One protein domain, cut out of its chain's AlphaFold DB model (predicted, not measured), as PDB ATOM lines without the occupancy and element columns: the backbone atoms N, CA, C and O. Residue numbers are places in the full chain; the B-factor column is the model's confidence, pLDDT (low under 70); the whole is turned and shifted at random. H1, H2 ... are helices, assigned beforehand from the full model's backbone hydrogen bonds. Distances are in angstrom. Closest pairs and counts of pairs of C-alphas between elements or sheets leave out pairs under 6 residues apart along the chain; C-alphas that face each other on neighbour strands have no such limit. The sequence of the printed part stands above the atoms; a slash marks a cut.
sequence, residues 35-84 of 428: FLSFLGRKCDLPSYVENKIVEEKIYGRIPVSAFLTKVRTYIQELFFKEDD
ATOM      1  N   PHE A  35      -7.854   7.599 -12.716       87.19
ATOM      2  CA  PHE A  35      -9.085   8.308 -13.059       87.19
ATOM      3  C   PHE A  35      -9.942   8.632 -11.829       87.19
ATOM      4  O   PHE A  35     -10.400   9.763 -11.683       87.19
ATOM      5  N   LEU A  36     -10.114   7.686 -10.904       84.88
ATOM      6  CA  LEU A  36     -10.819   7.937  -9.644       84.88
ATOM      7  C   LEU A  36     -10.086   8.967  -8.772       84.88
ATOM      8  O   LEU A  36     -10.720   9.866  -8.222       84.88
ATOM      9  N   SER A  37      -8.754   8.886  -8.690       85.50
ATOM     10  CA  SER A  37      -7.927   9.879  -7.995       85.50
ATOM     11  C   SER A  37      -8.070  11.269  -8.619       85.50
ATOM     12  O   SER A  37      -8.187  12.254  -7.895       85.50
ATOM     13  N   PHE A  38      -8.101  11.354  -9.952       88.94
ATOM     14  CA  PHE A  38      -8.372  12.594 -10.675       88.94
ATOM     15  C   PHE A  38      -9.742  13.167 -10.291       88.94
ATOM     16  O   PHE A  38      -9.834  14.341  -9.947       88.94
ATOM     17  N   LEU A  39     -10.801  12.348 -10.295       85.62
ATOM     18  CA  LEU A  39     -12.147  12.810  -9.942       85.62
ATOM     19  C   LEU A  39     -12.217  13.330  -8.501       85.62
ATOM     20  O   LEU A  39     -12.861  14.348  -8.257       85.62
ATOM     21  N   GLY A  40     -11.527  12.669  -7.566       86.50
ATOM     22  CA  GLY A  40     -11.464  13.092  -6.166       86.50
ATOM     23  C   GLY A  40     -10.659  14.372  -5.923       86.50
ATOM     24  O   GLY A  40     -10.897  15.046  -4.928       86.50
ATOM     25  N   ARG A  41      -9.730  14.719  -6.824       88.00
ATOM     26  CA  ARG A  41      -8.822  15.878  -6.709       88.00
ATOM     27  C   ARG A  41      -9.053  16.945  -7.768       88.00
ATOM     28  O   ARG A  41      -8.195  17.790  -7.998       88.00
ATOM     29  N   LYS A  42     -10.191  16.912  -8.457       84.31
ATOM     30  CA  LYS A  42     -10.439  17.799  -9.598       84.31
ATOM     31  C   LYS A  42     -10.284  19.283  -9.235       84.31
ATOM     32  O   LYS A  42      -9.740  20.037 -10.031       84.31
ATOM     33  N   CYS A  43     -10.729  19.677  -8.040       84.44
ATOM     34  CA  CYS A  43     -10.629  21.053  -7.544       84.44
ATOM     35  C   CYS A  43      -9.194  21.490  -7.210       84.44
ATOM     36  O   CYS A  43      -8.947  22.684  -7.102       84.44
ATOM     37  N   ASP A  44      -8.268  20.538  -7.080       90.50
ATOM     38  CA  ASP A  44      -6.860  20.794  -6.780       90.50
ATOM     39  C   ASP A  44      -6.018  20.891  -8.059       90.50
ATOM     40  O   ASP A  44      -4.795  20.961  -7.987       90.50
ATOM     41  N   LEU A  45      -6.623  20.841  -9.250       89.88
ATOM     42  CA  LEU A  45      -5.871  20.962 -10.494       89.88
ATOM     43  C   LEU A  45      -5.670  22.426 -10.890       89.88
ATOM     44  O   LEU A  45      -6.542  23.262 -10.652       89.88
ATOM     45  N   PRO A  46      -4.555  22.741 -11.572       89.88
ATOM     46  CA  PRO A  46      -4.349  24.053 -12.158       89.88
ATOM     47  C   PRO A  46      -5.525  24.429 -13.062       89.88
ATOM     48  O   PRO A  46      -5.920  23.643 -13.930       89.88
ATOM     49  N   SER A  47      -6.046  25.648 -12.903       89.62
ATOM     50  CA  SER A  47      -7.213  26.146 -13.652       89.62
ATOM     51  C   SER A  47      -7.069  25.982 -15.170       89.62
ATOM     52  O   SER A  47      -8.039  25.697 -15.866       89.62
ATOM     53  N   TYR A  48      -5.843  26.077 -15.690       90.12
ATOM     54  CA  TYR A  48      -5.520  25.793 -17.088       90.12
ATOM     55  C   TYR A  48      -5.952  24.386 -17.539       90.12
ATOM     56  O   TYR A  48      -6.573  24.239 -18.593       90.12
ATOM     57  N   VAL A  49      -5.648  23.359 -16.741       89.12
ATOM     58  CA  VAL A  49      -5.983  21.962 -17.049       89.12
ATOM     59  C   VAL A  49      -7.494  21.767 -16.980       89.12
ATOM     60  O   VAL A  49      -8.079  21.159 -17.874       89.12
ATOM     61  N   GLU A  50      -8.144  22.331 -15.960       89.56
ATOM     62  CA  GLU A  50      -9.599  22.260 -15.829       89.56
ATOM     63  C   GLU A  50     -10.309  22.913 -17.025       89.56
ATOM     64  O   GLU A  50     -11.183  22.290 -17.636       89.56
ATOM     65  N   ASN A  51      -9.880  24.114 -17.417       90.75
ATOM     66  CA  ASN A  51     -10.436  24.836 -18.559       90.75
ATOM     67  C   ASN A  51     -10.292  24.032 -19.854       90.75
ATOM     68  O   ASN A  51     -11.267  23.896 -20.591       90.75
ATOM     69  N   LYS A  52      -9.129  23.413 -20.103       92.06
ATOM     70  CA  LYS A  52      -8.914  22.561 -21.287       92.06
ATOM     71  C   LYS A  52      -9.849  21.355 -21.325       92.06
ATOM     72  O   LYS A  52     -10.431  21.049 -22.367       92.06
ATOM     73  N   ILE A  53     -10.053  20.704 -20.181       88.69
ATOM     74  CA  ILE A  53     -10.968  19.563 -20.072       88.69
ATOM     75  C   ILE A  53     -12.421  19.983 -20.356       88.69
ATOM     76  O   ILE A  53     -13.162  19.243 -21.012       88.69
ATOM     77  N   VAL A  54     -12.834  21.157 -19.867       88.69
ATOM     78  CA  VAL A  54     -14.180  21.708 -20.091       88.69
ATOM     79  C   VAL A  54     -14.372  22.129 -21.551       88.69
ATOM     80  O   VAL A  54     -15.372  21.744 -22.162       88.69
ATOM     81  N   GLU A  55     -13.413  22.861 -22.126       88.00
ATOM     82  CA  GLU A  55     -13.428  23.340 -23.517       88.00
ATOM     83  C   GLU A  55     -13.603  22.191 -24.515       88.00
ATOM     84  O   GLU A  55     -14.442  22.257 -25.417       88.00
ATOM     85  N   GLU A  56     -12.861  21.100 -24.326       87.56
ATOM     86  CA  GLU A  56     -12.905  19.945 -25.223       87.56
ATOM     87  C   GLU A  56     -14.070  18.980 -24.945       87.56
ATOM     88  O   GLU A  56     -14.222  17.976 -25.647       87.56
ATOM     89  N   LYS A  57     -14.924  19.275 -23.952       84.75
ATOM     90  CA  LYS A  57     -16.095  18.457 -23.571       84.75
ATOM     91  C   LYS A  57     -15.740  16.979 -23.394       84.75
ATOM     92  O   LYS A  57     -16.466  16.094 -23.852       84.75
ATOM     93  N   ILE A  58     -14.604  16.712 -22.753       77.75
ATOM     94  CA  ILE A  58     -14.004  15.374 -22.750       77.75
ATOM     95  C   ILE A  58     -14.814  14.384 -21.885       77.75
ATOM     96  O   ILE A  58     -14.809  13.178 -22.137       77.75
ATOM     97  N   TYR A  59     -15.577  14.883 -20.905       75.56
ATOM     98  CA  TYR A  59     -16.393  14.056 -20.013       75.56
ATOM     99  C   TYR A  59     -17.412  13.190 -20.769       75.56
ATOM    100  O   TYR A  59     -18.291  13.692 -21.470       75.56
ATOM    101  N   GLY A  60     -17.297  11.870 -20.590       75.00
ATOM    102  CA  GLY A  60     -18.259  10.878 -21.077       75.00
ATOM    103  C   GLY A  60     -18.227  10.599 -22.583       75.00
ATOM    104  O   GLY A  60     -19.075   9.857 -23.064       75.00
ATOM    105  N   ARG A  61     -17.280  11.180 -23.338       80.00
ATOM    106  CA  ARG A  61     -17.211  11.028 -24.807       80.00
ATOM    107  C   ARG A  61     -16.068  10.159 -25.314       80.00
ATOM    108  O   ARG A  61     -16.116   9.738 -26.465       80.00
ATOM    109  N   ILE A  62     -15.047   9.914 -24.496       88.25
ATOM    110  CA  ILE A  62     -13.867   9.138 -24.896       88.25
ATOM    111  C   ILE A  62     -13.518   8.067 -23.853       88.25
ATOM    112  O   ILE A  62     -13.902   8.212 -22.690       88.25
ATOM    113  N   PRO A  63     -12.781   7.009 -24.244       89.44
ATOM    114  CA  PRO A  63     -12.270   6.016 -23.303       89.44
ATOM    115  C   PRO A  63     -11.424   6.650 -22.190       89.44
ATOM    116  O   PRO A  63     -10.716   7.630 -22.431       89.44
ATOM    117  N   VAL A  64     -11.443   6.055 -20.991       87.50
ATOM    118  CA  VAL A  64     -10.701   6.548 -19.810       87.50
ATOM    119  C   VAL A  64      -9.208   6.715 -20.101       87.50
ATOM    120  O   VAL A  64      -8.622   7.723 -19.721       87.50
ATOM    121  N   SER A  65      -8.597   5.781 -20.831       89.19
ATOM    122  CA  SER A  65      -7.187   5.874 -21.226       89.19
ATOM    123  C   SER A  65      -6.910   7.105 -22.092       89.19
ATOM    124  O   SER A  65      -5.999   7.870 -21.798       89.19
ATOM    125  N   ALA A  66      -7.740   7.359 -23.108       91.81
ATOM    126  CA  ALA A  66      -7.618   8.538 -23.962       91.81
ATOM    127  C   ALA A  66      -7.840   9.844 -23.178       91.81
ATOM    128  O   ALA A  66      -7.168  10.841 -23.444       91.81
ATOM    129  N   PHE A  67      -8.749   9.837 -22.197       91.19
ATOM    130  CA  PHE A  67      -8.941  10.956 -21.273       91.19
ATOM    131  C   PHE A  67      -7.683  11.228 -20.452       91.19
ATOM    132  O   PHE A  67      -7.178  12.348 -20.476       91.19
ATOM    133  N   LEU A  68      -7.142  10.215 -19.776       92.19
ATOM    134  CA  LEU A  68      -5.948  10.367 -18.948       92.19
ATOM    135  C   LEU A  68      -4.735  10.808 -19.766       92.19
ATOM    136  O   LEU A  68      -4.007  11.685 -19.314       92.19
ATOM    137  N   THR A  69      -4.562  10.291 -20.987       94.38
ATOM    138  CA  THR A  69      -3.512  10.757 -21.902       94.38
ATOM    139  C   THR A  69      -3.647  12.249 -22.194       94.38
ATOM    140  O   THR A  69      -2.655  12.965 -22.117       94.38
ATOM    141  N   LYS A  70      -4.861  12.751 -22.461       94.44
ATOM    142  CA  LYS A  70      -5.080  14.190 -22.678       94.44
ATOM    143  C   LYS A  70      -4.775  15.021 -21.434       94.44
ATOM    144  O   LYS A  70      -4.064  16.014 -21.539       94.44
ATOM    145  N   VAL A  71      -5.265  14.610 -20.261       93.38
ATOM    146  CA  VAL A  71      -4.984  15.318 -18.998       93.38
ATOM    147  C   VAL A  71      -3.480  15.360 -18.727       93.38
ATOM    148  O   VAL A  71      -2.946  16.420 -18.409       93.38
ATOM    149  N   ARG A  72      -2.788  14.234 -18.923       95.00
ATOM    150  CA  ARG A  72      -1.330  14.133 -18.825       95.00
ATOM    151  C   ARG A  72      -0.637  15.111 -19.774       95.00
ATOM    152  O   ARG A  72       0.241  15.847 -19.333       95.00
ATOM    153  N   THR A  73      -1.059  15.177 -21.039       94.94
ATOM    154  CA  THR A  73      -0.534  16.145 -22.015       94.94
ATOM    155  C   THR A  73      -0.762  17.588 -21.567       94.94
ATOM    156  O   THR A  73       0.171  18.379 -21.639       94.94
ATOM    157  N   TYR A  74      -1.934  17.945 -21.031       94.69
ATOM    158  CA  TYR A  74      -2.173  19.308 -20.533       94.69
ATOM    159  C   TYR A  74      -1.315  19.654 -19.314       94.69
ATOM    160  O   TYR A  74      -0.835  20.779 -19.195       94.69
ATOM    161  N   ILE A  75      -1.093  18.701 -18.406       94.06
ATOM    162  CA  ILE A  75      -0.205  18.907 -17.255       94.06
ATOM    163  C   ILE A  75       1.241  19.066 -17.729       94.06
ATOM    164  O   ILE A  75       1.953  19.937 -17.241       94.06
ATOM    165  N   GLN A  76       1.676  18.284 -18.713       93.19
ATOM    166  CA  GLN A  76       2.977  18.483 -19.336       93.19
ATOM    167  C   GLN A  76       3.051  19.889 -19.957       93.19
ATOM    168  O   GLN A  76       3.959  20.659 -19.647       93.19
ATOM    169  N   GLU A  77       2.058  20.275 -20.763       92.25
ATOM    170  CA  GLU A  77       1.938  21.608 -21.360       92.25
ATOM    171  C   GLU A  77       1.924  22.740 -20.332       92.25
ATOM    172  O   GLU A  77       2.382  23.820 -20.667       92.25
ATOM    173  N   LEU A  78       1.503  22.524 -19.087       91.56
ATOM    174  CA  LEU A  78       1.581  23.539 -18.034       91.56
ATOM    175  C   LEU A  78       3.028  23.987 -17.749       91.56
ATOM    176  O   LEU A  78       3.274  25.172 -17.532       91.56
ATOM    177  N   PHE A  79       3.996  23.067 -17.802       89.69
ATOM    178  CA  PHE A  79       5.429  23.399 -17.755       89.69
ATOM    179  C   PHE A  79       5.884  24.022 -19.088       89.69
ATOM    180  O   PHE A  79       6.612  25.015 -19.122       89.69
ATOM    181  N   PHE A  80       5.352  23.455 -20.177       87.12
ATOM    182  CA  PHE A  80       5.338  23.844 -21.597       87.12
ATOM    183  C   PHE A  80       5.055  25.306 -21.930       87.12
ATOM    184  O   PHE A  80       5.766  25.937 -22.709       87.12
ATOM    185  N   LYS A  81       3.974  25.845 -21.389       85.62
ATOM    186  CA  LYS A  81       3.272  26.983 -21.975       85.62
ATOM    187  C   LYS A  81       4.078  28.253 -21.797       85.62
ATOM    188  O   LYS A  81       4.794  28.353 -20.813       85.62
ATOM    189  N   GLU A  82       4.032  29.197 -22.721       74.94
ATOM    190  CA  GLU A  82       4.484  30.561 -22.418       74.94
ATOM    191  C   GLU A  82       3.430  31.216 -21.525       74.94
ATOM    192  O   GLU A  82       2.262  30.835 -21.587       74.94
ATOM    193  N   ASP A  83       3.834  32.092 -20.607       68.25
ATOM    194  CA  ASP A  83       2.855  32.736 -19.732       68.25
ATOM    195  C   ASP A  83       1.849  33.512 -20.581       68.25
ATOM    196  O   ASP A  83       2.219  34.395 -21.353       68.25
ATOM    197  N   ASP A  84       0.565  33.195 -20.413       61.59
ATOM    198  CA  ASP A  84      -0.479  34.118 -20.828       61.59
ATOM    199  C   ASP A  84      -0.299  35.394 -19.995       61.59
ATOM    200  O   ASP A  84       0.023  35.325 -18.806       61.59
TER     201      ASP A  84
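What this domain is: This is residues 35 to 84 of the 428 residues of an uncharacterized protein of Fragilariopsis cylindrus CCMP1102 (UniProt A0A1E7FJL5). One long helix, H3, makes the long axis; the shorter H2 packs on its residues 71 to 78, and little H1 sits near H3 at Leu 68. Residues 79 to 84, of which 79 to 80 belong to H3, stick out. The 50 printed residues include three named helices, in the order H1, H2, H3, and no named strand: all helix, compact, radius of gyration of the C-alphas 10.8 A, spans 30 by 19 by 16 A.

Where its parts are: Find C-alpha 64 at (-10.701, 6.548, -19.810); from there H3, residues 64 to 80, runs 23.7 A to C-alpha 80 at (5.338, 23.844, -21.597). H2 is residues 47 to 55, 12.0 A, and H1 is residues 35 to 40, 8.7 A.

How they stand to each other: Look at Val 49 and Tyr 74, the closest C-alphas of H2 and H3, 5.8 A apart: these helices touch, a helical hairpin at a steep tilt of 43 degrees, opposite ways. H1 is close to H3 but not clearly touching, the closest C-alphas, of Phe 35 and Leu 68, being 7.0 A apart. H1 and H2 are apart. Every O i to N i+4 pair is within hydrogen-bond range in H1 and H2, 12 of 13 in H3.

The domain as a whole: The farthest C-alphas, of Pro 63 and Asp 83, are 30.9 A apart. The printed part has no cut, both links are short, and pLDDT is under 70 at residues 83 to 84.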